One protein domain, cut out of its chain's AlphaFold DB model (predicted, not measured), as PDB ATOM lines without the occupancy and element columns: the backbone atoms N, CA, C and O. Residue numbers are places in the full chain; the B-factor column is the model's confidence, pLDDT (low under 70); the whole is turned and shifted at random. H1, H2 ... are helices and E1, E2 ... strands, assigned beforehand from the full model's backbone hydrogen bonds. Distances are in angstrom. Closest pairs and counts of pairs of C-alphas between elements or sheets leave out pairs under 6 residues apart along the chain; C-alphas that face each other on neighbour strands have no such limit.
ATOM      1  N   LEU A 140      46.997 -12.364 -15.449       97.75
ATOM      2  CA  LEU A 140      45.759 -11.606 -15.661       97.75
ATOM      3  C   LEU A 140      44.822 -11.735 -14.458       97.75
ATOM      4  O   LEU A 140      44.177 -10.771 -14.059       97.75
ATOM      5  N   VAL A 141      44.783 -12.925 -13.852       98.12
ATOM      6  CA  VAL A 141      44.051 -13.157 -12.600       98.12
ATOM      7  C   VAL A 141      44.651 -12.321 -11.476       98.12
ATOM      8  O   VAL A 141      43.911 -11.692 -10.728       98.12
ATOM      9  N   ASN A 142      45.979 -12.295 -11.353       97.38
ATOM     10  CA  ASN A 142      46.644 -11.499 -10.327       97.38
ATOM     11  C   ASN A 142      46.429  -9.999 -10.559       97.38
ATOM     12  O   ASN A 142      46.056  -9.317  -9.616       97.38
ATOM     13  N   TYR A 143      46.551  -9.533 -11.804       97.12
ATOM     14  CA  TYR A 143      46.280  -8.152 -12.197       97.12
ATOM     15  C   TYR A 143      44.870  -7.707 -11.798       97.12
ATOM     16  O   TYR A 143      44.705  -6.749 -11.053       97.12
ATOM     17  N   TRP A 144      43.830  -8.425 -12.233       97.38
ATOM     18  CA  TRP A 144      42.460  -8.007 -11.937       97.38
ATOM     19  C   TRP A 144      42.102  -8.104 -10.452       97.38
ATOM     20  O   TRP A 144      41.304  -7.311  -9.965       97.38
ATOM     21  N   ARG A 145      42.723  -9.025  -9.704       96.50
ATOM     22  CA  ARG A 145      42.493  -9.164  -8.258       96.50
ATOM     23  C   ARG A 145      42.886  -7.910  -7.466       96.50
ATOM     24  O   ARG A 145      42.393  -7.724  -6.358       96.50
ATOM     25  N   GLU A 146      43.749  -7.055  -8.007       96.12
ATOM     26  CA  GLU A 146      44.185  -5.824  -7.341       96.12
ATOM     27  C   GLU A 146      43.104  -4.728  -7.330       96.12
ATOM     28  O   GLU A 146      43.220  -3.748  -6.592       96.12
ATOM     29  N   PHE A 147      42.024  -4.890  -8.101       95.38
ATOM     30  CA  PHE A 147      41.036  -3.840  -8.308       95.38
ATOM     31  C   PHE A 147      39.717  -4.077  -7.571       95.38
ATOM     32  O   PHE A 147      38.879  -4.876  -7.978       95.38
ATOM     33  N   ALA A 148      39.475  -3.268  -6.537       92.19
ATOM     34  CA  ALA A 148      38.238  -3.298  -5.751       92.19
ATOM     35  C   ALA A 148      36.980  -2.822  -6.507       92.19
ATOM     36  O   ALA A 148      35.873  -2.956  -5.991       92.19
ATOM     37  N   TRP A 149      37.127  -2.234  -7.701       92.94
ATOM     38  CA  TRP A 149      35.990  -1.843  -8.542       92.94
ATOM     39  C   TRP A 149      35.366  -3.033  -9.290       92.94
ATOM     40  O   TRP A 149      34.285  -2.884  -9.856       92.94
ATOM     41  N   ILE A 150      36.012  -4.205  -9.280       95.62
ATOM     42  CA  ILE A 150      35.410  -5.464  -9.725       95.62
ATOM     43  C   ILE A 150      34.551  -5.994  -8.573       95.62
ATOM     44  O   ILE A 150      35.078  -6.391  -7.537       95.62
ATOM     45  N   ASP A 151      33.230  -5.972  -8.749       91.62
ATOM     46  CA  ASP A 151      32.269  -6.305  -7.689       91.62
ATOM     47  C   ASP A 151      32.250  -7.802  -7.390       91.62
ATOM     48  O   ASP A 151      32.133  -8.200  -6.233       91.62
ATOM     49  N   ASP A 152      32.356  -8.612  -8.442       95.44
ATOM     50  CA  ASP A 152      32.402 -10.064  -8.366       95.44
ATOM     51  C   ASP A 152      33.529 -10.578  -9.265       95.44
ATOM     52  O   ASP A 152      33.457 -10.612 -10.497       95.44
ATOM     53  N   PHE A 153      34.640 -10.923  -8.624       96.44
ATOM     54  CA  PHE A 153      35.831 -11.355  -9.331       96.44
ATOM     55  C   PHE A 153      35.639 -12.712 -10.019       96.44
ATOM     56  O   PHE A 153      36.117 -12.908 -11.136       96.44
ATOM     57  N   GLU A 154      34.940 -13.647  -9.376       96.75
ATOM     58  CA  GLU A 154      34.724 -14.985  -9.926       96.75
ATOM     59  C   GLU A 154      33.732 -14.947 -11.089       96.75
ATOM     60  O   GLU A 154      33.979 -15.590 -12.112       96.75
ATOM     61  N   GLU A 155      32.684 -14.126 -10.997       96.56
ATOM     62  CA  GLU A 155      31.716 -13.929 -12.077       96.56
ATOM     63  C   GLU A 155      32.365 -13.312 -13.326       96.56
ATOM     64  O   GLU A 155      32.086 -13.741 -14.447       96.56
ATOM     65  N   LEU A 156      33.313 -12.375 -13.173       97.50
ATOM     66  CA  LEU A 156      34.088 -11.846 -14.307       97.50
ATOM     67  C   LEU A 156      34.911 -12.946 -14.994       97.50
ATOM     68  O   LEU A 156      34.983 -13.019 -16.229       97.50
ATOM     69  N   LEU A 157      35.564 -13.803 -14.207       97.75
ATOM     70  CA  LEU A 157      36.322 -14.925 -14.751       97.75
ATOM     71  C   LEU A 157      35.386 -15.930 -15.436       97.75
ATOM     72  O   LEU A 157      35.697 -16.393 -16.535       97.75
ATOM     73  N   GLU A 158      34.229 -16.232 -14.856       97.19
ATOM     74  CA  GLU A 158      33.232 -17.113 -15.463       97.19
ATOM     75  C   GLU A 158      32.683 -16.541 -16.773       97.19
ATOM     76  O   GLU A 158      32.690 -17.239 -17.792       97.19
ATOM     77  N   TYR A 159      32.309 -15.261 -16.793       96.56
ATOM     78  CA  TYR A 159      31.826 -14.555 -17.979       96.56
ATOM     79  C   TYR A 159      32.800 -14.672 -19.154       96.56
ATOM     80  O   TYR A 159      32.415 -15.005 -20.274       96.56
ATOM     81  N   ASN A 160      34.096 -14.493 -18.898       97.50
ATOM     82  CA  ASN A 160      35.145 -14.644 -19.909       97.50
ATOM     83  C   ASN A 160      35.178 -16.041 -20.558       97.50
ATOM     84  O   ASN A 160      35.704 -16.226 -21.659       97.50
ATOM     85  N   GLN A 161      34.585 -17.038 -19.908       96.94
ATOM     86  CA  GLN A 161      34.515 -18.416 -20.372       96.94
ATOM     87  C   GLN A 161      33.185 -18.767 -21.060       96.94
ATOM     88  O   GLN A 161      33.064 -19.887 -21.565       96.94
ATOM     89  N   THR A 162      32.229 -17.837 -21.173       93.19
ATOM     90  CA  THR A 162      30.924 -18.066 -21.822       93.19
ATOM     91  C   THR A 162      30.885 -17.587 -23.284       93.19
ATOM     92  O   THR A 162      31.528 -16.593 -23.643       93.19
ATOM     93  N   PRO A 163      30.168 -18.285 -24.188       89.88
ATOM     94  CA  PRO A 163      29.868 -17.770 -25.526       89.88
ATOM     95  C   PRO A 163      29.293 -16.348 -25.475       89.88
ATOM     96  O   PRO A 163      28.425 -16.094 -24.645       89.88
ATOM     97  N   PRO A 164      29.739 -15.426 -26.348       88.94
ATOM     98  CA  PRO A 164      29.196 -14.078 -26.339       88.94
ATOM     99  C   PRO A 164      27.742 -14.097 -26.811       88.94
ATOM    100  O   PRO A 164      27.420 -14.721 -27.829       88.94
ATOM    101  N   VAL A 165      26.886 -13.367 -26.102       88.81
ATOM    102  CA  VAL A 165      25.550 -13.019 -26.590       88.81
ATOM    103  C   VAL A 165      25.717 -11.984 -27.700       88.81
ATOM    104  O   VAL A 165      26.525 -11.064 -27.582       88.81
ATOM    105  N   GLN A 166      25.013 -12.170 -28.815       89.69
ATOM    106  CA  GLN A 166      25.059 -11.217 -29.922       89.69
ATOM    107  C   GLN A 166      23.849 -10.303 -29.874       89.69
ATOM    108  O   GLN A 166      22.724 -10.796 -29.884       89.69
ATOM    109  N   THR A 167      24.078  -8.997 -29.910       90.81
ATOM    110  CA  THR A 167      23.002  -8.013 -30.010       90.81
ATOM    111  C   THR A 167      22.771  -7.644 -31.477       90.81
ATOM    112  O   THR A 167      23.724  -7.431 -32.233       90.81
ATOM    113  N   VAL A 168      21.508  -7.610 -31.907       91.00
ATOM    114  CA  VAL A 168      21.108  -7.288 -33.286       91.00
ATOM    115  C   VAL A 168      19.973  -6.270 -33.319       91.00
ATOM    116  O   VAL A 168      19.137  -6.221 -32.413       91.00
ATOM    117  N   ILE A 169      19.883  -5.508 -34.413       86.50
ATOM    118  CA  ILE A 169      18.675  -4.727 -34.709       86.50
ATOM    119  C   ILE A 169      17.575  -5.701 -35.116       86.50
ATOM    120  O   ILE A 169      17.628  -6.290 -36.198       86.50
ATOM    121  N   SER A 170      16.566  -5.860 -34.260       81.81
ATOM    122  CA  SER A 170      15.406  -6.698 -34.569       81.81
ATOM    123  C   SER A 170      14.167  -5.919 -34.975       81.81
ATOM    124  O   SER A 170      13.217  -6.562 -35.401       81.81
ATOM    125  N   PHE A 171      14.137  -4.592 -34.807       80.44
ATOM    126  CA  PHE A 171      12.919  -3.797 -34.967       80.44
ATOM    127  C   PHE A 171      12.289  -4.002 -36.352       80.44
ATOM    128  O   PHE A 171      12.916  -3.731 -37.378       80.44
ATOM    129  N   GLY A 172      11.057  -4.517 -36.378       81.88
ATOM    130  CA  GLY A 172      10.320  -4.811 -37.609       81.88
ATOM    131  C   GLY A 172      10.762  -6.096 -38.320       81.88
ATOM    132  O   GLY A 172      10.240  -6.416 -39.386       81.88
ATOM    133  N   ARG A 173      11.705  -6.848 -37.739       85.31
ATOM    134  CA  ARG A 173      12.276  -8.095 -38.275       85.31
ATOM    135  C   ARG A 173      12.077  -9.289 -37.343       85.31
ATOM    136  O   ARG A 173      12.564 -10.377 -37.636       85.31
ATOM    137  N   GLU A 174      11.334  -9.141 -36.245       88.19
ATOM    138  CA  GLU A 174      11.110 -10.212 -35.267       88.19
ATOM    139  C   GLU A 174      10.516 -11.475 -35.911       88.19
ATOM    140  O   GLU A 174      11.013 -12.581 -35.702       88.19
ATOM    141  N   ASN A 175       9.510 -11.313 -36.774       88.81
ATOM    142  CA  ASN A 175       8.894 -12.433 -37.494       88.81
ATOM    143  C   ASN A 175       9.880 -13.140 -38.439       88.81
ATOM    144  O   ASN A 175       9.807 -14.357 -38.616       88.81
ATOM    145  N   GLU A 176      10.807 -12.392 -39.044       88.44
ATOM    146  CA  GLU A 176      11.854 -12.950 -39.901       88.44
ATOM    147  C   GLU A 176      12.853 -13.768 -39.076       88.44
ATOM    148  O   GLU A 176      13.192 -14.888 -39.465       88.44
ATOM    149  N   LEU A 177      13.269 -13.253 -37.915       87.62
ATOM    150  CA  LEU A 177      14.146 -13.959 -36.980       87.62
ATOM    151  C   LEU A 177      13.510 -15.280 -36.518       87.62
ATOM    152  O   LEU A 177      14.142 -16.332 -36.624       87.62
ATOM    153  N   ILE A 178      12.240 -15.253 -36.101       89.38
ATOM    154  CA  ILE A 178      11.497 -16.452 -35.675       89.38
ATOM    155  C   ILE A 178      11.407 -17.469 -36.818       89.38
ATOM    156  O   ILE A 178      11.726 -18.644 -36.635       89.38
ATOM    157  N   LYS A 179      11.030 -17.025 -38.026       89.44
ATOM    158  CA  LYS A 179      10.895 -17.901 -39.202       89.44
ATOM    159  C   LYS A 179      12.211 -18.587 -39.584       89.44
ATOM    160  O   LYS A 179      12.188 -19.707 -40.086       89.44
ATOM    161  N   ASN A 180      13.342 -17.931 -39.344       87.06
ATOM    162  CA  ASN A 180      14.674 -18.478 -39.599       87.06
ATOM    163  C   ASN A 180      15.241 -19.278 -38.414       87.06
ATOM    164  O   ASN A 180      16.375 -19.749 -38.490       87.06
ATOM    165  N   GLY A 181      14.478 -19.463 -37.331       86.69
ATOM    166  CA  GLY A 181      14.865 -20.295 -36.192       86.69
ATOM    167  C   GLY A 181      15.835 -19.627 -35.216       86.69
ATOM    168  O   GLY A 181      16.603 -20.324 -34.555       86.69
ATOM    169  N   PHE A 182      15.837 -18.294 -35.139       89.00
ATOM    170  CA  PHE A 182      16.568 -17.581 -34.091       89.00
ATOM    171  C   PHE A 182      15.820 -17.673 -32.761       89.00
ATOM    172  O   PHE A 182      14.603 -17.496 -32.715       89.00
ATOM    173  N   LEU A 183      16.569 -17.878 -31.676       88.81
ATOM    174  CA  LEU A 183      16.085 -17.670 -30.313       88.81
ATOM    175  C   LEU A 183      16.706 -16.381 -29.785       88.81
ATOM    176  O   LEU A 183      17.935 -16.269 -29.725       88.81
ATOM    177  N   PHE A 184      15.864 -15.420 -29.427       91.94
ATOM    178  CA  PHE A 184      16.280 -14.111 -28.947       91.94
ATOM    179  C   PHE A 184      15.295 -13.578 -27.910       91.94
ATOM    180  O   PHE A 184      14.146 -14.015 -27.869       91.94
ATOM    181  N   ASP A 185      15.753 -12.622 -27.113       92.25
ATOM    182  CA  ASP A 185      14.910 -11.809 -26.236       92.25
ATOM    183  C   ASP A 185      15.279 -10.331 -26.401       92.25
ATOM    184  O   ASP A 185      16.325 -10.009 -26.976       92.25
ATOM    185  N   LYS A 186      14.415  -9.421 -25.954       92.31
ATOM    186  CA  LYS A 186      14.723  -7.989 -25.962       92.31
ATOM    187  C   LYS A 186      15.847  -7.695 -24.978       92.31
ATOM    188  O   LYS A 186      15.947  -8.323 -23.927       92.31
ATOM    189  N   SER A 187      16.701  -6.742 -25.334       93.44
ATOM    190  CA  SER A 187      17.703  -6.256 -24.395       93.44
ATOM    191  C   SER A 187      17.030  -5.555 -23.216       93.44
ATOM    192  O   SER A 187      16.036  -4.845 -23.372       93.44
ATOM    193  N   GLU A 188      17.602  -5.724 -22.030       93.50
ATOM    194  CA  GLU A 188      17.190  -4.983 -20.838       93.50
ATOM    195  C   GLU A 188      17.627  -3.509 -20.889       93.50
ATOM    196  O   GLU A 188      17.041  -2.676 -20.192       93.50
ATOM    197  N   TYR A 189      18.620  -3.198 -21.735       94.31
ATOM    198  CA  TYR A 189      19.318  -1.910 -21.798       94.31
ATOM    199  C   TYR A 189      18.926  -1.053 -23.005       94.31
ATOM    200  O   TYR A 189      19.205   0.143 -23.026       94.31
ATOM    201  N   SER A 190      18.317  -1.640 -24.038       92.88
ATOM    202  CA  SER A 190      18.000  -0.941 -25.286       92.88
ATOM    203  C   SER A 190      16.811  -1.562 -26.023       92.88
ATOM    204  O   SER A 190      16.243  -2.566 -25.608       92.88
ATOM    205  N   ASP A 191      16.435  -0.975 -27.158       90.88
ATOM    206  CA  ASP A 191      15.409  -1.499 -28.066       90.88
ATOM    207  C   ASP A 191      15.913  -2.611 -29.013       90.88
ATOM    208  O   ASP A 191      15.167  -3.095 -29.876       90.88
ATOM    209  N   LEU A 192      17.164  -3.049 -28.841       92.88
ATOM    210  CA  LEU A 192      17.770  -4.155 -29.581       92.88
ATOM    211  C   LEU A 192      17.323  -5.529 -29.045       92.88
ATOM    212  O   LEU A 192      16.611  -5.639 -28.046       92.88
ATOM    213  N   SER A 193      17.748  -6.594 -29.731       92.25
ATOM    214  CA  SER A 193      17.507  -7.976 -29.298       92.25
ATOM    215  C   SER A 193      18.804  -8.750 -29.090       92.25
ATOM    216  O   SER A 193      19.703  -8.715 -29.932       92.25
ATOM    217  N   CYS A 194      18.850  -9.508 -27.999       91.12
ATOM    218  CA  CYS A 194      19.913 -10.425 -27.613       91.12
ATOM    219  C   CYS A 194      19.646 -11.816 -28.199       91.12
ATOM    220  O   CYS A 194      18.658 -12.463 -27.865       91.12
ATOM    221  N   VAL A 195      20.529 -12.297 -29.075       89.38
ATOM    222  CA  VAL A 195      20.426 -13.604 -29.735       89.38
ATOM    223  C   VAL A 195      21.156 -14.670 -28.919       89.38
ATOM    224  O   VAL A 195      22.381 -14.628 -28.785       89.38
ATOM    225  N   PHE A 196      20.411 -15.676 -28.456       85.25
ATOM    226  CA  PHE A 196      20.928 -16.843 -27.727       85.25
ATOM    227  C   PHE A 196      21.193 -18.040 -28.641       85.25
ATOM    228  O   PHE A 196      22.120 -18.815 -28.413       85.25
ATOM    229  N   GLN A 197      20.400 -18.180 -29.707       82.62
ATOM    230  CA  GLN A 197      20.599 -19.205 -30.725       82.62
ATOM    231  C   GLN A 197      20.474 -18.587 -32.111       82.62
ATOM    232  O   GLN A 197      19.467 -17.961 -32.440       82.62
ATOM    233  N   LYS A 198      21.500 -18.796 -32.941       78.06
ATOM    234  CA  LYS A 198      21.470 -18.383 -34.346       78.06
ATOM    235  C   LYS A 198      20.590 -19.319 -35.162       78.06
ATOM    236  O   LYS A 198      20.695 -20.539 -35.034       78.06
ATOM    237  N   GLY A 199      19.790 -18.720 -36.032       78.19
ATOM    238  CA  GLY A 199      19.053 -19.416 -37.074       78.19
ATOM    239  C   GLY A 199      19.843 -19.556 -38.376       78.19
ATOM    240  O   GLY A 199      21.072 -19.423 -38.412       78.19
ATOM    241  N   SER A 200      19.125 -19.817 -39.468       77.50
ATOM    242  CA  SER A 200      19.668 -19.723 -40.825       77.50
ATOM    243  C   SER A 200      20.126 -18.301 -41.154       77.50
ATOM    244  O   SER A 200      19.703 -17.333 -40.530       77.50
ATOM    245  N   SER A 201      21.020 -18.166 -42.137       76.06
ATOM    246  CA  SER A 201      21.516 -16.852 -42.559       76.06
ATOM    247  C   SER A 201      20.359 -15.940 -42.968       76.06
ATOM    248  O   SER A 201      19.535 -16.327 -43.792       76.06
ATOM    249  N   ILE A 202      20.347 -14.728 -42.422       79.75
ATOM    250  CA  ILE A 202      19.433 -13.649 -42.792       79.75
ATOM    251  C   ILE A 202      20.256 -12.563 -43.487       79.75
ATOM    252  O   ILE A 202      21.303 -12.156 -42.978       79.75
ATOM    253  N   GLU A 203      19.793 -12.090 -44.642       78.50
ATOM    254  CA  GLU A 203      20.448 -10.987 -45.345       78.50
ATOM    255  C   GLU A 203      20.412  -9.706 -44.503       78.50
ATOM    256  O   GLU A 203      19.395  -9.351 -43.900       78.50
ATOM    257  N   ASN A 204      21.543  -9.000 -44.459       78.44
ATOM    258  CA  ASN A 204      21.689  -7.720 -43.761       78.44
ATOM    259  C   ASN A 204      21.321  -7.759 -42.266       78.44
ATOM    260  O   ASN A 204      20.906  -6.742 -41.713       78.44
ATOM    261  N   LEU A 205      21.418  -8.912 -41.591       83.06
ATOM    262  CA  LEU A 205      21.305  -8.947 -40.133       83.06
ATOM    263  C   LEU A 205      22.572  -8.334 -39.522       83.06
ATOM    264  O   LEU A 205      23.653  -8.917 -39.598       83.06
ATOM    265  N   GLN A 206      22.439  -7.142 -38.944       83.62
ATOM    266  CA  GLN A 206      23.561  -6.413 -38.362       83.62
ATOM    267  C   GLN A 206      23.755  -6.814 -36.900       83.62
ATOM    268  O   GLN A 206      22.847  -6.665 -36.083       83.62
ATOM    269  N   ILE A 207      24.951  -7.313 -36.589       87.62
ATOM    270  CA  ILE A 207      25.427  -7.484 -35.214       87.62
ATOM    271  C   ILE A 207      26.007  -6.143 -34.773       87.62
ATOM    272  O   ILE A 207      26.848  -5.587 -35.482       87.62
ATOM    273  N   ILE A 208      25.558  -5.645 -33.628       91.06
ATOM    274  CA  ILE A 208      25.872  -4.301 -33.143       91.06
ATOM    275  C   ILE A 208      26.512  -4.368 -31.761       91.06
ATOM    276  O   ILE A 208      26.128  -5.187 -30.925       91.06
ATOM    277  N   ASP A 209      27.496  -3.498 -31.528       93.62
ATOM    278  CA  ASP A 209      27.967  -3.202 -30.181       93.62
ATOM    279  C   ASP A 209      26.933  -2.311 -29.491       93.62
ATOM    280  O   ASP A 209      26.698  -1.167 -29.881       93.62
ATOM    281  N   GLU A 210      26.257  -2.870 -28.498       95.12
ATOM    282  CA  GLU A 210      25.129  -2.206 -27.860       95.12
ATOM    283  C   GLU A 210      25.527  -0.914 -27.137       95.12
ATOM    284  O   GLU A 210      24.753   0.037 -27.146       95.12
ATOM    285  N   ILE A 211      26.749  -0.820 -26.598       96.44
ATOM    286  CA  ILE A 211      27.235   0.432 -26.005       96.44
ATOM    287  C   ILE A 211      27.402   1.497 -27.089       96.44
ATOM    288  O   ILE A 211      26.912   2.609 -26.908       96.44
ATOM    289  N   GLU A 212      28.006   1.173 -28.239       95.62
ATOM    290  CA  GLU A 212      28.101   2.128 -29.360       95.62
ATOM    291  C   GLU A 212      26.716   2.593 -29.822       95.62
ATOM    292  O   GLU A 212      26.510   3.782 -30.078       95.62
ATOM    293  N   TYR A 213      25.749   1.675 -29.881       95.31
ATOM    294  CA  TYR A 213      24.370   2.003 -30.222       95.31
ATOM    295  C   TYR A 213      23.739   2.981 -29.228       95.31
ATOM    296  O   TYR A 213      23.163   3.985 -29.650       95.31
ATOM    297  N   LEU A 214      23.876   2.738 -27.923       96.38
ATOM    298  CA  LEU A 214      23.363   3.643 -26.892       96.38
ATOM    299  C   LEU A 214      24.036   5.019 -26.960       96.38
ATOM    300  O   LEU A 214      23.357   6.045 -26.960       96.38
ATOM    301  N   LEU A 215      25.363   5.054 -27.096       96.75
ATOM    302  CA  LEU A 215      26.124   6.301 -27.178       96.75
ATOM    303  C   LEU A 215      25.785   7.120 -28.427       96.75
ATOM    304  O   LEU A 215      25.745   8.350 -28.350       96.75
ATOM    305  N   SER A 216      25.465   6.469 -29.551       94.56
ATOM    306  CA  SER A 216      25.062   7.151 -30.790       94.56
ATOM    307  C   SER A 216      23.822   8.045 -30.629       94.56
ATOM    308  O   SER A 216      23.617   8.965 -31.420       94.56
ATOM    309  N   LYS A 217      23.019   7.823 -29.576       93.19
ATOM    310  CA  LYS A 217      21.818   8.608 -29.255       93.19
ATOM    311  C   LYS A 217      22.107   9.868 -28.422       93.19
ATOM    312  O   LYS A 217      21.211  10.683 -28.240       93.19
ATOM    313  N   THR A 218      23.335  10.057 -27.927       91.62
ATOM    314  CA  THR A 218      23.666  11.104 -26.935       91.62
ATOM    315  C   THR A 218      24.043  12.467 -27.527       91.62
ATOM    316  O   THR A 218      24.274  13.407 -26.773       91.62
ATOM    317  N   ALA A 219      24.122  12.596 -28.859       93.94
ATOM    318  CA  ALA A 219      24.603  13.781 -29.594       93.94
ATOM    319  C   ALA A 219      26.034  14.260 -29.242       93.94
ATOM    320  O   ALA A 219      26.528  15.210 -29.850       93.94
ATOM    321  N   ILE A 220      26.717  13.601 -28.303       96.94
ATOM    322  CA  ILE A 220      28.087  13.899 -27.891       96.94
ATOM    323  C   ILE A 220      29.047  13.106 -28.791       96.94
ATOM    324  O   ILE A 220      28.811  11.918 -29.021       96.94
ATOM    325  N   PRO A 221      30.134  13.715 -29.298       98.06
ATOM    326  CA  PRO A 221      31.160  12.993 -30.044       98.06
ATOM    327  C   PRO A 221      31.735  11.825 -29.236       98.06
ATOM    328  O   PRO A 221      32.019  11.968 -28.045       98.06
ATOM    329  N   VAL A 222      31.932  10.675 -29.884       98.25
ATOM    330  CA  VAL A 222      32.440   9.457 -29.237       98.25
ATOM    331  C   VAL A 222      33.792   9.081 -29.830       98.25
ATOM    332  O   VAL A 222      33.905   8.832 -31.029       98.25
ATOM    333  N   LEU A 223      34.804   8.990 -28.972       98.25
ATOM    334  CA  LEU A 223      36.087   8.376 -29.280       98.25
ATOM    335  C   LEU A 223      36.054   6.908 -28.847       98.25
ATOM    336  O   LEU A 223      36.139   6.609 -27.654       98.25
ATOM    337  N   THR A 224      35.975   5.991 -29.811       97.62
ATOM    338  CA  THR A 224      36.077   4.551 -29.538       97.62
ATOM    339  C   THR A 224      37.532   4.088 -29.572       97.62
ATOM    340  O   THR A 224      38.199   4.154 -30.606       97.62
ATOM    341  N   HIS A 225      38.002   3.512 -28.468       97.19
ATOM    342  CA  HIS A 225      39.292   2.844 -28.356       97.19
ATOM    343  C   HIS A 225      39.112   1.331 -28.175       97.19
ATOM    344  O   HIS A 225      38.589   0.841 -27.177       97.19
ATOM    345  N   LYS A 226      39.563   0.558 -29.167       95.62
ATOM    346  CA  LYS A 226      39.498  -0.912 -29.106       95.62
ATOM    347  C   LYS A 226      40.527  -1.505 -28.137       95.62
ATOM    348  O   LYS A 226      40.224  -2.486 -27.462       95.62
ATOM    349  N   GLY A 227      41.718  -0.909 -28.068       95.75
ATOM    350  CA  GLY A 227      42.781  -1.294 -27.139       95.75
ATOM    351  C   GLY A 227      43.141  -2.780 -27.164       95.75
ATOM    352  O   GLY A 227      43.122  -3.436 -28.211       95.75
ATOM    353  N   SER A 228      43.438  -3.312 -25.982       97.12
ATOM    354  CA  SER A 228      43.739  -4.723 -25.728       97.12
ATOM    355  C   SER A 228      42.541  -5.657 -25.888       97.12
ATOM    356  O   SER A 228      42.730  -6.875 -25.929       97.12
ATOM    357  N   LEU A 229      41.317  -5.116 -25.976       97.50
ATOM    358  CA  LEU A 229      40.062  -5.875 -26.038       97.50
ATOM    359  C   LEU A 229      39.866  -6.828 -24.846       97.50
ATOM    360  O   LEU A 229      39.157  -7.832 -24.945       97.50
ATOM    361  N   THR A 230      40.475  -6.524 -23.701       97.50
ATOM    362  CA  THR A 230      40.335  -7.302 -22.458       97.50
ATOM    363  C   THR A 230      38.882  -7.389 -21.974       97.50
ATOM    364  O   THR A 230      38.503  -8.410 -21.409       97.50
ATOM    365  N   GLY A 231      38.024  -6.413 -22.299       96.88
ATOM    366  CA  GLY A 231      36.575  -6.480 -22.061       96.88
ATOM    367  C   GLY A 231      35.803  -7.399 -23.023       96.88
ATOM    368  O   GLY A 231      34.608  -7.627 -22.862       96.88
ATOM    369  N   LYS A 232      36.470  -7.956 -24.040       96.00
ATOM    370  CA  LYS A 232      35.875  -8.821 -25.074       96.00
ATOM    371  C   LYS A 232      36.449 -10.242 -25.058       96.00
ATOM    372  O   LYS A 232      36.224 -10.989 -26.014       96.00
ATOM    373  N   ILE A 233      37.163 -10.651 -24.001       97.38
ATOM    374  CA  ILE A 233      37.788 -11.986 -23.887       97.38
ATOM    375  C   ILE A 233      36.776 -13.118 -24.107       97.38
ATOM    376  O   ILE A 233      37.088 -14.088 -24.802       97.38
ATOM    377  N   ASN A 234      35.546 -12.973 -23.607       95.62
ATOM    378  CA  ASN A 234      34.477 -13.942 -23.848       95.62
ATOM    379  C   ASN A 234      34.177 -14.144 -25.344       95.62
ATOM    380  O   ASN A 234      33.783 -15.228 -25.751       95.62
ATOM    381  N   SER A 235      34.379 -13.146 -26.196       93.88
ATOM    382  CA  SER A 235      34.179 -13.245 -27.647       93.88
ATOM    383  C   SER A 235      35.468 -13.567 -28.416       93.88
ATOM    384  O   SER A 235      35.412 -14.122 -29.517       93.88
ATOM    385  N   ILE A 236      36.627 -13.292 -27.810       95.75
ATOM    386  CA  ILE A 236      37.965 -13.375 -28.407       95.75
ATOM    387  C   ILE A 236      38.880 -14.222 -27.492       95.75
ATOM    388  O   ILE A 236      39.854 -13.719 -26.927       95.75
ATOM    389  N   PRO A 237      38.617 -15.533 -27.322       97.00
ATOM    390  CA  PRO A 237      39.289 -16.341 -26.298       97.00
ATOM    391  C   PRO A 237      40.782 -16.582 -26.555       97.00
ATOM    392  O   PRO A 237      41.490 -17.040 -25.662       97.00
ATOM    393  N   TRP A 238      41.297 -16.284 -27.754       97.00
ATOM    394  CA  TRP A 238      42.741 -16.327 -27.994       97.00
ATOM    395  C   TRP A 238      43.509 -15.238 -27.237       97.00
ATOM    396  O   TRP A 238      44.703 -15.422 -27.020       97.00
ATOM    397  N   LEU A 239      42.849 -14.166 -26.777       97.38
ATOM    398  CA  LEU A 239      43.473 -13.130 -25.944       97.38
ATOM    399  C   LEU A 239      44.058 -13.691 -24.644       97.38
ATOM    400  O   LEU A 239      45.104 -13.224 -24.208       97.38
ATOM    401  N   LEU A 240      43.466 -14.758 -24.094       97.94
ATOM    402  CA  LEU A 240      43.995 -15.478 -22.925       97.94
ATOM    403  C   LEU A 240      45.410 -16.041 -23.146       97.94
ATOM    404  O   LEU A 240      46.094 -16.363 -22.179       97.94
ATOM    405  N   HIS A 241      45.843 -16.170 -24.404       97.06
ATOM    406  CA  HIS A 241      47.124 -16.774 -24.792       97.06
ATOM    407  C   HIS A 241      48.055 -15.807 -25.518       97.06
ATOM    408  O   HIS A 241      49.215 -16.143 -25.744       97.06
ATOM    409  N   THR A 242      47.556 -14.644 -25.940       96.62
ATOM    410  CA  THR A 242      48.324 -13.680 -26.740       96.62
ATOM    411  C   THR A 242      48.562 -12.358 -26.035       96.62
ATOM    412  O   THR A 242      49.475 -11.640 -26.453       96.62
ATOM    413  N   LEU A 243      47.768 -12.011 -25.019       96.12
ATOM    414  CA  LEU A 243      47.997 -10.825 -24.203       96.12
ATOM    415  C   LEU A 243      49.183 -11.038 -23.263       96.12
ATOM    416  O   LEU A 243      49.367 -12.117 -22.697       96.12
ATOM    417  N   THR A 244      49.962  -9.977 -23.095       95.94
ATOM    418  CA  THR A 244      51.049  -9.884 -22.124       95.94
ATOM    419  C   THR A 244      51.037  -8.482 -21.511       95.94
ATOM    420  O   THR A 244      50.518  -7.563 -22.160       95.94
ATOM    421  N   PRO A 245      51.603  -8.287 -20.308       94.94
ATOM    422  CA  PRO A 245      51.728  -6.960 -19.705       94.94
ATOM    423  C   PRO A 245      52.378  -5.933 -20.647       94.94
ATOM    424  O   PRO A 245      51.867  -4.832 -20.812       94.94
ATOM    425  N   GLU A 246      53.413  -6.325 -21.393       94.81
ATOM    426  CA  GLU A 246      54.120  -5.426 -22.319       94.81
ATOM    427  C   GLU A 246      53.230  -4.952 -23.478       94.81
ATOM    428  O   GLU A 246      53.423  -3.863 -24.022       94.81
ATOM    429  N   LYS A 247      52.244  -5.763 -23.889       95.56
ATOM    430  CA  LYS A 247      51.270  -5.342 -24.903       95.56
ATOM    431  C   LYS A 247      50.294  -4.306 -24.355       95.56
ATOM    432  O   LYS A 247      49.914  -3.418 -25.113       95.56
ATOM    433  N   ILE A 248      49.912  -4.403 -23.079       96.38
ATOM    434  CA  ILE A 248      49.024  -3.428 -22.424       96.38
ATOM    435  C   ILE A 248      49.678  -2.042 -22.441       96.38
ATOM    436  O   ILE A 248      49.038  -1.084 -22.868       96.38
ATOM    437  N   ASP A 249      50.972  -1.947 -22.126       95.19
ATOM    438  CA  ASP A 249      51.725  -0.685 -22.217       95.19
ATOM    439  C   ASP A 249      51.693  -0.084 -23.630       95.19
ATOM    440  O   ASP A 249      51.599   1.132 -23.814       95.19
ATOM    441  N   GLY A 250      51.770  -0.942 -24.652       96.81
ATOM    442  CA  GLY A 250      51.636  -0.539 -26.048       96.81
ATOM    443  C   GLY A 250      50.271   0.083 -26.346       96.81
ATOM    444  O   GLY A 250      50.209   1.157 -26.943       96.81
ATOM    445  N   TYR A 251      49.186  -0.555 -25.900       97.62
ATOM    446  CA  TYR A 251      47.827  -0.035 -26.081       97.62
ATOM    447  C   TYR A 251      47.559   1.230 -25.259       97.62
ATOM    448  O   TYR A 251      46.880   2.130 -25.743       97.62
ATOM    449  N   SER A 252      48.141   1.352 -24.064       97.50
ATOM    450  CA  SER A 252      48.035   2.557 -23.234       97.50
ATOM    451  C   SER A 252      48.597   3.792 -23.945       97.50
ATOM    452  O   SER A 252      47.945   4.833 -24.002       97.50
ATOM    453  N   LYS A 253      49.761   3.664 -24.596       97.69
ATOM    454  CA  LYS A 253      50.343   4.754 -25.400       97.69
ATOM    455  C   LYS A 253      49.430   5.179 -26.550       97.69
ATOM    456  O   LYS A 253      49.277   6.372 -26.793       97.69
ATOM    457  N   VAL A 254      48.806   4.210 -27.222       98.06
ATOM    458  CA  VAL A 254      47.823   4.479 -28.284       98.06
ATOM    459  C   VAL A 254      46.602   5.209 -27.720       98.06
ATOM    460  O   VAL A 254      46.139   6.166 -28.331       98.06
ATOM    461  N   ALA A 255      46.109   4.814 -26.543       98.38
ATOM    462  CA  ALA A 255      44.992   5.483 -25.879       98.38
ATOM    463  C   ALA A 255      45.297   6.963 -25.590       98.38
ATOM    464  O   ALA A 255      44.492   7.832 -25.922       98.38
ATOM    465  N   VAL A 256      46.482   7.254 -25.038       98.44
ATOM    466  CA  VAL A 256      46.947   8.627 -24.760       98.44
ATOM    467  C   VAL A 256      47.017   9.462 -26.041       98.44
ATOM    468  O   VAL A 256      46.532  10.592 -26.066       98.44
ATOM    469  N   GLU A 257      47.579   8.913 -27.120       98.12
ATOM    470  CA  GLU A 257      47.663   9.608 -28.410       98.12
ATOM    471  C   GLU A 257      46.273   9.907 -28.990       98.12
ATOM    472  O   GLU A 257      46.010  11.026 -29.437       98.12
ATOM    473  N   LEU A 258      45.362   8.928 -28.950       98.06
ATOM    474  CA  LEU A 258      43.990   9.088 -29.431       98.06
ATOM    475  C   LEU A 258      43.235  10.165 -28.645       98.06
ATOM    476  O   LEU A 258      42.632  11.043 -29.259       98.06
ATOM    477  N   LEU A 259      43.308  10.140 -27.311       98.38
ATOM    478  CA  LEU A 259      42.700  11.155 -26.444       98.38
ATOM    479  C   LEU A 259      43.273  12.551 -26.720       98.38
ATOM    480  O   LEU A 259      42.524  13.520 -26.866       98.38
ATOM    481  N   GLY A 260      44.597  12.660 -26.839       97.62
ATOM    482  CA  GLY A 260      45.281  13.922 -27.119       97.62
ATOM    483  C   GLY A 260      44.948  14.507 -28.493       97.62
ATOM    484  O   GLY A 260      44.862  15.723 -28.636       97.62
ATOM    485  N   ASN A 261      44.734  13.672 -29.510       97.38
ATOM    486  CA  ASN A 261      44.312  14.141 -30.829       97.38
ATOM    487  C   ASN A 261      42.832  14.546 -30.832       97.38
ATOM    488  O   ASN A 261      42.500  15.627 -31.313       97.38
ATOM    489  N   PHE A 262      41.958  13.726 -30.246       97.81
ATOM    490  CA  PHE A 262      40.513  13.964 -30.243       97.81
ATOM    491  C   PHE A 262      40.120  15.213 -29.439       97.81
ATOM    492  O   PHE A 262      39.260  15.987 -29.855       97.81
ATOM    493  N   SER A 263      40.807  15.467 -28.323       97.25
ATOM    494  CA  SER A 263      40.591  16.655 -27.484       97.25
ATOM    495  C   SER A 263      40.931  17.987 -28.159       97.25
ATOM    496  O   SER A 263      40.420  19.022 -27.741       97.25
ATOM    497  N   ARG A 264      41.747  17.996 -29.225       96.44
ATOM    498  CA  ARG A 264      42.025  19.222 -30.004       96.44
ATOM    499  C   ARG A 264      40.855  19.639 -30.891       96.44
ATOM    500  O   ARG A 264      40.763  20.805 -31.261       96.44
ATOM    501  N   GLU A 265      39.998  18.689 -31.252       96.25
ATOM    502  CA  GLU A 265      38.857  18.903 -32.149       96.25
ATOM    503  C   GLU A 265      37.537  19.045 -31.377       96.25
ATOM    504  O   GLU A 265      36.560  19.581 -31.905       96.25
ATOM    505  N   HIS A 266      37.504  18.603 -30.114       97.38
ATOM    506  CA  HIS A 266      36.286  18.507 -29.316       97.38
ATOM    507  C   HIS A 266      36.476  19.038 -27.890       97.38
ATOM    508  O   HIS A 266      37.227  18.478 -27.096       97.38
ATOM    509  N   ASN A 267      35.694  20.060 -27.528       96.62
ATOM    510  CA  ASN A 267      35.642  20.594 -26.159       96.62
ATOM    511  C   ASN A 267      34.858  19.692 -25.192       96.62
ATOM    512  O   ASN A 267      34.916  19.891 -23.983       96.62
ATOM    513  N   GLU A 268      34.102  18.725 -25.705       98.06
ATOM    514  CA  GLU A 268      33.379  17.726 -24.926       98.06
ATOM    515  C   GLU A 268      33.215  16.451 -25.747       98.06
ATOM    516  O   GLU A 268      32.846  16.518 -26.922       98.06
ATOM    517  N   PHE A 269      33.471  15.299 -25.130       98.56
ATOM    518  CA  PHE A 269      33.327  14.005 -25.786       98.56
ATOM    519  C   PHE A 269      33.188  12.844 -24.797       98.56
ATOM    520  O   PHE A 269      33.433  12.985 -23.599       98.56
ATOM    521  N   ILE A 270      32.801  11.679 -25.320       98.69
ATOM    522  CA  ILE A 270      32.785  10.404 -24.601       98.69
ATOM    523  C   ILE A 270      33.933   9.535 -25.106       98.69
ATOM    524  O   ILE A 270      34.013   9.212 -26.287       98.69
ATOM    525  N   TYR A 271      34.808   9.121 -24.201       98.62
ATOM    526  CA  TYR A 271      35.780   8.065 -24.416       98.62
ATOM    527  C   TYR A 271      35.140   6.709 -24.104       98.62
ATOM    528  O   TYR A 271      34.768   6.441 -22.959       98.62
ATOM    529  N   TYR A 272      35.010   5.862 -25.124       98.62
ATOM    530  CA  TYR A 272      34.528   4.490 -25.003       98.62
ATOM    531  C   TYR A 272      35.661   3.510 -25.269       98.62
ATOM    532  O   TYR A 272      36.156   3.407 -26.390       98.62
ATOM    533  N   SER A 273      36.052   2.757 -24.244       98.44
ATOM    534  CA  SER A 273      37.120   1.771 -24.340       98.44
ATOM    535  C   SER A 273      36.599   0.353 -24.149       98.44
ATOM    536  O   SER A 273      35.919   0.039 -23.172       98.44
ATOM    537  N   GLN A 274      36.961  -0.530 -25.079       97.56
ATOM    538  CA  GLN A 274      36.691  -1.971 -24.993       97.56
ATOM    539  C   GLN A 274      37.778  -2.725 -24.204       97.56
ATOM    540  O   GLN A 274      37.736  -3.956 -24.088       97.56
ATOM    541  N   ALA A 275      38.759  -1.996 -23.665       97.62
ATOM    542  CA  ALA A 275      39.739  -2.514 -22.730       97.62
ATOM    543  C   ALA A 275      39.226  -2.422 -21.287       97.62
ATOM    544  O   ALA A 275      38.548  -1.474 -20.892       97.62
ATOM    545  N   PHE A 276      39.583  -3.425 -20.494       97.25
ATOM    546  CA  PHE A 276      39.252  -3.577 -19.087       97.25
ATOM    547  C   PHE A 276      40.527  -3.543 -18.227       97.25
ATOM    548  O   PHE A 276      40.798  -4.449 -17.434       97.25
ATOM    549  N   THR A 277      41.346  -2.517 -18.477       97.62
ATOM    550  CA  THR A 277      42.680  -2.284 -17.902       97.62
ATOM    551  C   THR A 277      42.836  -0.811 -17.527       97.62
ATOM    552  O   THR A 277      42.391   0.080 -18.255       97.62
ATOM    553  N   VAL A 278      43.438  -0.519 -16.375       97.75
ATOM    554  CA  VAL A 278      43.567   0.862 -15.873       97.75
ATOM    555  C   VAL A 278      44.511   1.711 -16.725       97.75
ATOM    556  O   VAL A 278      44.278   2.909 -16.884       97.75
ATOM    557  N   GLU A 279      45.525   1.092 -17.327       97.88
ATOM    558  CA  GLU A 279      46.555   1.733 -18.146       97.88
ATOM    559  C   GLU A 279      45.976   2.354 -19.417       97.88
ATOM    560  O   GLU A 279      46.379   3.440 -19.827       97.88
ATOM    561  N   GLU A 280      45.019   1.671 -20.042       98.31
ATOM    562  CA  GLU A 280      44.366   2.116 -21.277       98.31
ATOM    563  C   GLU A 280      43.209   3.084 -21.008       98.31
ATOM    564  O   GLU A 280      42.692   3.703 -21.937       98.31
ATOM    565  N   ASN A 281      42.791   3.202 -19.746       98.38
ATOM    566  CA  ASN A 281      41.590   3.918 -19.341       98.38
ATOM    567  C   ASN A 281      41.943   5.059 -18.388       98.38
ATOM    568  O   ASN A 281      42.358   6.127 -18.832       98.38
ATOM    569  N   LYS A 282      41.812   4.833 -17.077       97.62
ATOM    570  CA  LYS A 282      42.044   5.845 -16.046       97.62
ATOM    571  C   LYS A 282      43.397   6.543 -16.202       97.62
ATOM    572  O   LYS A 282      43.432   7.766 -16.249       97.62
ATOM    573  N   HIS A 283      44.487   5.790 -16.355       97.62
ATOM    574  CA  HIS A 283      45.822   6.383 -16.489       97.62
ATOM    575  C   HIS A 283      45.962   7.199 -17.778       97.62
ATOM    576  O   HIS A 283      46.575   8.263 -17.762       97.62
ATOM    577  N   ALA A 284      45.371   6.743 -18.887       97.94
ATOM    578  CA  ALA A 284      45.390   7.492 -20.140       97.94
ATOM    579  C   ALA A 284      44.613   8.818 -20.026       97.94
ATOM    580  O   ALA A 284      45.048   9.837 -20.559       97.94
ATOM    581  N   LEU A 285      43.502   8.826 -19.282       97.94
ATOM    582  CA  LEU A 285      42.731  10.035 -18.976       97.94
ATOM    583  C   LEU A 285      43.413  10.950 -17.954       97.94
ATOM    584  O   LEU A 285      43.211  12.159 -18.005       97.94
ATOM    585  N   ASP A 286      44.216  10.416 -17.036       97.06
ATOM    586  CA  ASP A 286      44.997  11.227 -16.094       97.06
ATOM    587  C   ASP A 286      46.072  12.065 -16.800       97.06
ATOM    588  O   ASP A 286      46.429  13.136 -16.313       97.06
ATOM    589  N   VAL A 287      46.545  11.614 -17.965       96.69
ATOM    590  CA  VAL A 287      47.482  12.358 -18.824       96.69
ATOM    591  C   VAL A 287      46.778  13.463 -19.630       96.69
ATOM    592  O   VAL A 287      47.436  14.380 -20.119       96.69
ATOM    593  N   LEU A 288      45.451  13.406 -19.784       96.06
ATOM    594  CA  LEU A 288      44.693  14.400 -20.541       96.06
ATOM    595  C   LEU A 288      44.500  15.686 -19.718       96.06
ATOM    596  O   LEU A 288      43.630  15.770 -18.851       96.06
ATOM    597  N   GLU A 289      45.305  16.704 -20.008       93.62
ATOM    598  CA  GLU A 289      45.256  17.998 -19.320       93.62
ATOM    599  C   GLU A 289      44.082  18.877 -19.782       93.62
ATOM    600  O   GLU A 289      43.701  18.874 -20.951       93.62
ATOM    601  N   GLY A 290      43.531  19.684 -18.868       94.69
ATOM    602  CA  GLY A 290      42.512  20.694 -19.189       94.69
ATOM    603  C   GLY A 290      41.099  20.151 -19.426       94.69
ATOM    604  O   GLY A 290      40.233  20.907 -19.868       94.69
ATOM    605  N   PHE A 291      40.859  18.871 -19.129       97.75
ATOM    606  CA  PHE A 291      39.550  18.226 -19.209       97.75
ATOM    607  C   PHE A 291      39.121  17.679 -17.847       97.75
ATOM    608  O   PHE A 291      39.899  17.049 -17.130       97.75
ATOM    609  N   GLU A 292      37.851  17.885 -17.518       97.44
ATOM    610  CA  GLU A 292      37.219  17.404 -16.296       97.44
ATOM    611  C   GLU A 292      36.170  16.331 -16.611       97.44
ATOM    612  O   GLU A 292      35.509  16.392 -17.656       97.44
ATOM    613  N   PRO A 293      36.004  15.331 -15.727       97.56
ATOM    614  CA  PRO A 293      34.976  14.317 -15.887       97.56
ATOM    615  C   PRO A 293      33.583  14.936 -15.741       97.56
ATOM    616  O   PRO A 293      33.312  15.708 -14.823       97.56
ATOM    617  N   VAL A 294      32.673  14.543 -16.627       97.81
ATOM    618  CA  VAL A 294      31.254  14.892 -16.562       97.81
ATOM    619  C   VAL A 294      30.472  13.646 -16.173       97.81
ATOM    620  O   VAL A 294      30.608  12.594 -16.799       97.81
ATOM    621  N   MET A 295      29.631  13.770 -15.147       97.50
ATOM    622  CA  MET A 295      28.829  12.650 -14.658       97.50
ATOM    623  C   MET A 295      27.868  12.138 -15.739       97.50
ATOM    624  O   MET A 295      27.264  12.912 -16.486       97.50
ATOM    625  N   MET A 296      27.721  10.817 -15.807       97.44
ATOM    626  CA  MET A 296      26.844  10.112 -16.752       97.44
ATOM    627  C   MET A 296      25.710   9.360 -16.034       97.44
ATOM    628  O   MET A 296      25.156   8.411 -16.581       97.44
ATOM    629  N   GLU A 297      25.362   9.755 -14.805       95.19
ATOM    630  CA  GLU A 297      24.368   9.051 -13.976       95.19
ATOM    631  C   GLU A 297      22.999   8.954 -14.653       95.19
ATOM    632  O   GLU A 297      22.422   7.870 -14.674       95.19
ATOM    633  N   ASP A 298      22.531  10.033 -15.287       95.06
ATOM    634  CA  ASP A 298      21.261  10.037 -16.024       95.06
ATOM    635  C   ASP A 298      21.277   9.044 -17.193       95.06
ATOM    636  O   ASP A 298      20.331   8.279 -17.370       95.06
ATOM    637  N   PHE A 299      22.385   8.992 -17.946       96.69
ATOM    638  CA  PHE A 299      22.560   8.035 -19.043       96.69
ATOM    639  C   PHE A 299      22.492   6.594 -18.528       96.69
ATOM    640  O   PHE A 299      21.829   5.750 -19.131       96.69
ATOM    641  N   PHE A 300      23.145   6.297 -17.404       97.31
ATOM    642  CA  PHE A 300      23.107   4.956 -16.827       97.31
ATOM    643  C   PHE A 300      21.735   4.606 -16.247       97.31
ATOM    644  O   PHE A 300      21.258   3.494 -16.465       97.31
ATOM    645  N   ALA A 301      21.075   5.547 -15.570       96.00
ATOM    646  CA  ALA A 301      19.745   5.353 -15.004       96.00
ATOM    647  C   ALA A 301      18.689   5.099 -16.092       96.00
ATOM    648  O   ALA A 301      17.899   4.162 -15.963       96.00
ATOM    649  N   GLU A 302      18.712   5.872 -17.182       95.94
ATOM    650  CA  GLU A 302      17.809   5.713 -18.329       95.94
ATOM    651  C   GLU A 302      17.913   4.311 -18.946       95.94
ATOM    652  O   GLU A 302      16.899   3.679 -19.250       95.94
ATOM    653  N   HIS A 303      19.136   3.794 -19.067       96.06
ATOM    654  CA  HIS A 303      19.415   2.507 -19.702       96.06
ATOM    655  C   HIS A 303      19.522   1.347 -18.710       96.06
ATOM    656  O   HIS A 303      19.892   0.252 -19.114       96.06
ATOM    657  N   LYS A 304      19.208   1.554 -17.421       96.19
ATOM    658  CA  LYS A 304      19.315   0.538 -16.352       96.19
ATOM    659  C   LYS A 304      20.711  -0.092 -16.232       96.19
ATOM    660  O   LYS A 304      20.850  -1.248 -15.836       96.19
ATOM    661  N   ILE A 305      21.750   0.665 -16.565       96.88
ATOM    662  CA  ILE A 305      23.142   0.239 -16.433       96.88
ATOM    663  C   ILE A 305      23.618   0.568 -15.018       96.88
ATOM    664  O   ILE A 305      23.380   1.660 -14.506       96.88
ATOM    665  N   SER A 306      24.341  -0.356 -14.390       95.44
ATOM    666  CA  SER A 306      25.078  -0.075 -13.159       95.44
ATOM    667  C   SER A 306      26.577  -0.129 -13.436       95.44
ATOM    668  O   SER A 306      27.100  -1.114 -13.957       95.44
ATOM    669  N   ALA A 307      27.274   0.954 -13.096       95.62
ATOM    670  CA  ALA A 307      28.697   1.115 -13.353       95.62
ATOM    671  C   ALA A 307      29.436   1.652 -12.120       95.62
ATOM    672  O   ALA A 307      28.841   2.279 -11.241       95.62
ATOM    673  N   ARG A 308      30.749   1.410 -12.050       96.25
ATOM    674  CA  ARG A 308      31.608   1.880 -10.953       96.25
ATOM    675  C   ARG A 308      32.421   3.089 -11.378       96.25
ATOM    676  O   ARG A 308      33.304   2.961 -12.220       96.25
ATOM    677  N   PHE A 309      32.134   4.240 -10.777       96.62
ATOM    678  CA  PHE A 309      32.901   5.459 -11.005       96.62
ATOM    679  C   PHE A 309      34.242   5.415 -10.264       96.62
ATOM    680  O   PHE A 309      34.280   5.102  -9.075       96.62
ATOM    681  N   ASP A 310      35.336   5.745 -10.948       95.88
ATOM    682  CA  ASP A 310      36.701   5.690 -10.401       95.88
ATOM    683  C   ASP A 310      37.366   7.065 -10.205       95.88
ATOM    684  O   ASP A 310      38.576   7.144  -9.942       95.88
ATOM    685  N   GLY A 311      36.577   8.136 -10.343       95.00
ATOM    686  CA  GLY A 311      37.021   9.530 -10.312       95.00
ATOM    687  C   GLY A 311      37.259  10.143 -11.694       95.00
ATOM    688  O   GLY A 311      37.369  11.363 -11.791       95.00
ATOM    689  N   LYS A 312      37.326   9.332 -12.757       96.12
ATOM    690  CA  LYS A 312      37.539   9.791 -14.142       96.12
ATOM    691  C   LYS A 312      36.477   9.267 -15.100       96.12
ATOM    692  O   LYS A 312      36.047   9.984 -15.997       96.12
ATOM    693  N   GLY A 313      36.025   8.045 -14.876       97.75
ATOM    694  CA  GLY A 313      35.028   7.380 -15.694       97.75
ATOM    695  C   GLY A 313      34.458   6.168 -14.980       97.75
ATOM    696  O   GLY A 313      34.576   6.019 -13.765       97.75
ATOM    697  N   TYR A 314      33.800   5.317 -15.746       98.38
ATOM    698  CA  TYR A 314      32.898   4.292 -15.262       98.38
ATOM    699  C   TYR A 314      33.300   2.923 -15.802       98.38
ATOM    700  O   TYR A 314      33.346   2.712 -17.013       98.38
ATOM    701  N   TRP A 315      33.532   1.977 -14.893       97.94
ATOM    702  CA  TRP A 315      33.745   0.566 -15.204       97.94
ATOM    703  C   TRP A 315      32.403  -0.157 -15.302       97.94
ATOM    704  O   TRP A 315      31.637  -0.191 -14.334       97.94
ATOM    705  N   LEU A 316      32.121  -0.734 -16.469       97.62
ATOM    706  CA  LEU A 316      30.904  -1.491 -16.748       97.62
ATOM    707  C   LEU A 316      31.220  -2.985 -16.659       97.62
ATOM    708  O   LEU A 316      32.127  -3.476 -17.330       97.62
ATOM    709  N   GLN A 317      30.473  -3.697 -15.816       95.50
ATOM    710  CA  GLN A 317      30.682  -5.116 -15.509       95.50
ATOM    711  C   GLN A 317      29.621  -5.987 -16.196       95.50
ATOM    712  O   GLN A 317      28.489  -5.534 -16.373       95.50
ATOM    713  N   PRO A 318      29.948  -7.233 -16.584       92.38
ATOM    714  CA  PRO A 318      29.123  -8.003 -17.517       92.38
ATOM    715  C   PRO A 318      27.718  -8.384 -17.024       92.38
ATOM    716  O   PRO A 318      26.855  -8.653 -17.850       92.38
ATOM    717  N   TRP A 319      27.467  -8.402 -15.714       91.94
ATOM    718  CA  TRP A 319      26.150  -8.699 -15.121       91.94
ATOM    719  C   TRP A 319      25.287  -7.457 -14.864       91.94
ATOM    720  O   TRP A 319      24.163  -7.566 -14.383       91.94
ATOM    721  N   LYS A 320      25.815  -6.262 -15.146       93.62
ATOM    722  CA  LYS A 320      25.182  -4.964 -14.849       93.62
ATOM    723  C   LYS A 320      25.147  -4.015 -16.049       93.62
ATOM    724  O   LYS A 320      24.758  -2.854 -15.914       93.62
ATOM    725  N   ALA A 321      25.617  -4.487 -17.196       94.50
ATOM    726  CA  ALA A 321      25.771  -3.722 -18.419       94.50
ATOM    727  C   ALA A 321      25.763  -4.666 -19.633       94.50
ATOM    728  O   ALA A 321      26.115  -5.839 -19.498       94.50
ATOM    729  N   PRO A 322      25.465  -4.164 -20.844       92.88
ATOM    730  CA  PRO A 322      25.464  -4.994 -22.050       92.88
ATOM    731  C   PRO A 322      26.875  -5.429 -22.497       92.88
ATOM    732  O   PRO A 322      27.020  -6.348 -23.305       92.88
ATOM    733  N   ALA A 323      27.934  -4.789 -21.991       92.94
ATOM    734  CA  ALA A 323      29.318  -5.157 -22.279       92.94
ATOM    735  C   ALA A 323      30.260  -4.833 -21.112       92.94
ATOM    736  O   ALA A 323      30.064  -3.859 -20.386       92.94
ATOM    737  N   THR A 324      31.335  -5.619 -20.990       96.00
ATOM    738  CA  THR A 324      32.469  -5.304 -20.110       96.00
ATOM    739  C   THR A 324      33.343  -4.244 -20.777       96.00
ATOM    740  O   THR A 324      33.942  -4.510 -21.820       96.00
ATOM    741  N   CYS A 325      33.374  -3.028 -20.235       97.25
ATOM    742  CA  CYS A 325      34.043  -1.891 -20.874       97.25
ATOM    743  C   CYS A 325      34.282  -0.725 -19.904       97.25
ATOM    744  O   CYS A 325      33.959  -0.811 -18.717       97.25
ATOM    745  N   TYR A 326      34.845   0.364 -20.429       98.44
ATOM    746  CA  TYR A 326      35.036   1.619 -19.715       98.44
ATOM    747  C   TYR A 326      34.454   2.801 -20.495       98.44
ATOM    748  O   TYR A 326      34.631   2.899 -21.713       98.44
ATOM    749  N   LEU A 327      33.776   3.704 -19.784       98.44
ATOM    750  CA  LEU A 327      33.180   4.921 -20.335       98.44
ATOM    751  C   LEU A 327      33.601   6.146 -19.534       98.44
ATOM    752  O   LEU A 327      33.448   6.168 -18.319       98.44
ATOM    753  N   ALA A 328      34.055   7.200 -20.203       98.56
ATOM    754  CA  ALA A 328      34.290   8.493 -19.568       98.56
ATOM    755  C   ALA A 328      33.777   9.618 -20.457       98.56
ATOM    756  O   ALA A 328      34.223   9.762 -21.591       98.56
ATOM    757  N   ARG A 329      32.865  10.442 -19.945       98.38
ATOM    758  CA  ARG A 329      32.528  11.721 -20.569       98.38
ATOM    759  C   ARG A 329      33.428  12.786 -19.971       98.38
ATOM    760  O   ARG A 329      33.517  12.890 -18.751       98.38
ATOM    761  N   VAL A 330      34.075  13.569 -20.818       98.25
ATOM    762  CA  VAL A 330      34.976  14.639 -20.392       98.25
ATOM    763  C   VAL A 330      34.636  15.935 -21.109       98.25
ATOM    764  O   VAL A 330      34.196  15.920 -22.259       98.25
ATOM    765  N   ARG A 331      34.836  17.061 -20.427       97.88
ATOM    766  CA  ARG A 331      34.629  18.407 -20.968       97.88
ATOM    767  C   ARG A 331      35.807  19.299 -20.602       97.88
ATOM    768  O   ARG A 331      36.343  19.191 -19.505       97.88
ATOM    769  N   SER A 332      36.206  20.165 -21.524       96.38
ATOM    770  CA  SER A 332      37.253  21.150 -21.289       96.38
ATOM    771  C   SER A 332      36.855  22.089 -20.146       96.38
ATOM    772  O   SER A 332      35.715  22.546 -20.095       96.38
ATOM    773  N   ALA A 333      37.796  22.382 -19.248       87.19
ATOM    774  CA  ALA A 333      37.599  23.276 -18.102       87.19
ATOM    775  C   ALA A 333      37.572  24.780 -18.470       87.19
ATOM    776  O   ALA A 333      37.585  25.626 -17.577       87.19
TER     777      ALA A 333
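This is residues 140 to 333 of the 334 residues of the protein "NusB family protein" of Mesotoga prima MesG1.Ag.4.2 (UniProt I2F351). Look for two lobes of unequal size: the larger is built on a twisted six-stranded sheet, E4 to E9, with helices H6 and H7 to one side of it and the short H4 and H8 to the opposite side. The smaller lobe, at one end of the longest axis beyond H4, is the three-stranded sheet E1 - E3 - E2 with H3 at its far end, while H1, H2 and H5 lie past one end of the large sheet. The printed part has 194 residues with eight named helices and nine named strands, in the order H1 H2 E1 H3 E2 E3 H4 E4 H5 H6 E5 H7 E6 H8 E7 E8 E9. The small sheet is antiparallel, the large one mixed and branched, and the class is mixed, helices and strands. The whole is compact, with a radius of gyration of the C-alphas of 17.4 A and spans of 53 by 38 by 27 A.

Begin at H1, residues 140 to 145, and H2, residues 153 to 160: they are close but not clearly touching, with the C-alphas of Arg 145 and Phe 153 closest at 7.1 A. Their lines stand at a steep tilt of 37 degrees, only just past shallow, opposite ways. Next come E1, residues 166 to 168, H3, residues 174 to 179, E2, residues 183 to 186, and E3, residues 193 to 197. E3 is the inner strand, antiparallel to E1, where N 168 and O 193 are 2.9 A apart, and to E2, where N 194 and O 185 are 2.8 A apart; E2 and E3 form a hairpin. E1, H3 and E2 make a split strand-helix-strand unit, two strands running the same way with E3 between them, and its crossover is right-handed. H3 only grazes this sheet, with residues 174 to 178. H4, residues 210 to 215, grazes it with residue 210, and the closest C-alphas of H4 and E1 are those of Glu 210 and Thr 167, 6.5 A apart; with residues 211 to 215 it grazes the larger sheet. That sheet holds E4, residues 222 to 225, E5, residues 268 to 273, E6, residues 291 to 294, E7, residues 307 to 309, E8, residues 314 to 316, and E9, residues 325 to 332. E5 has the parallel E4 on one side, with N 223 and O 270 2.8 A apart, and the antiparallel E9 on the other, with N 271 and O 328 2.8 A apart. On the other side of E9 from E5, E8 pairs with residues 325 to 327, N 314 and O 327 being 2.7 A apart, and E6 with residues 329 to 332, N 294 and O 329 being 2.8 A apart. E7, E8 and E9 form a meander, each strand the antiparallel neighbour of the one before; N 308 and O 315 are 2.9 A apart. E4, H5, residues 239 to 242, H6, residues 245 to 262, and E5 make a strand-helix-strand unit, parallel neighbour strands with helices between, with a right-handed crossover. H6 grazes the sheet, and with residues 252 to 259 alone it touches H7, residues 282 to 286, at the C-alphas of Val 256 and Ala 284, 5.0 A apart. H7 grazes the sheet too, and H8, residues 297 to 302, only just does, with 5 pairs of C-alphas within 10 A. H5 is apart from H6. Every O i to N i+4 pair is within hydrogen-bond range in H1, H2, H3, H4, H6, H7 and H8; H5 is too short for one.

Find C-alpha 140 at (45.759, -11.606, -15.661), where H1 begins. H6 runs 26.0 A from C-alpha 245 at (51.728, -6.960, -19.705). E5 measures 16.4 A, and E9 runs 23.3 A to C-alpha 332 at (37.253, 21.150, -21.289).

The C-alphas farthest apart are those of Lys 179 and Gly 290, 53.8 A. The printed part has no cut; its long links are E3 to H4, with 12 residues, and E4 to H5, with 13. The mean pLDDT of the printed part is 94.3, and no printed residue is under 70.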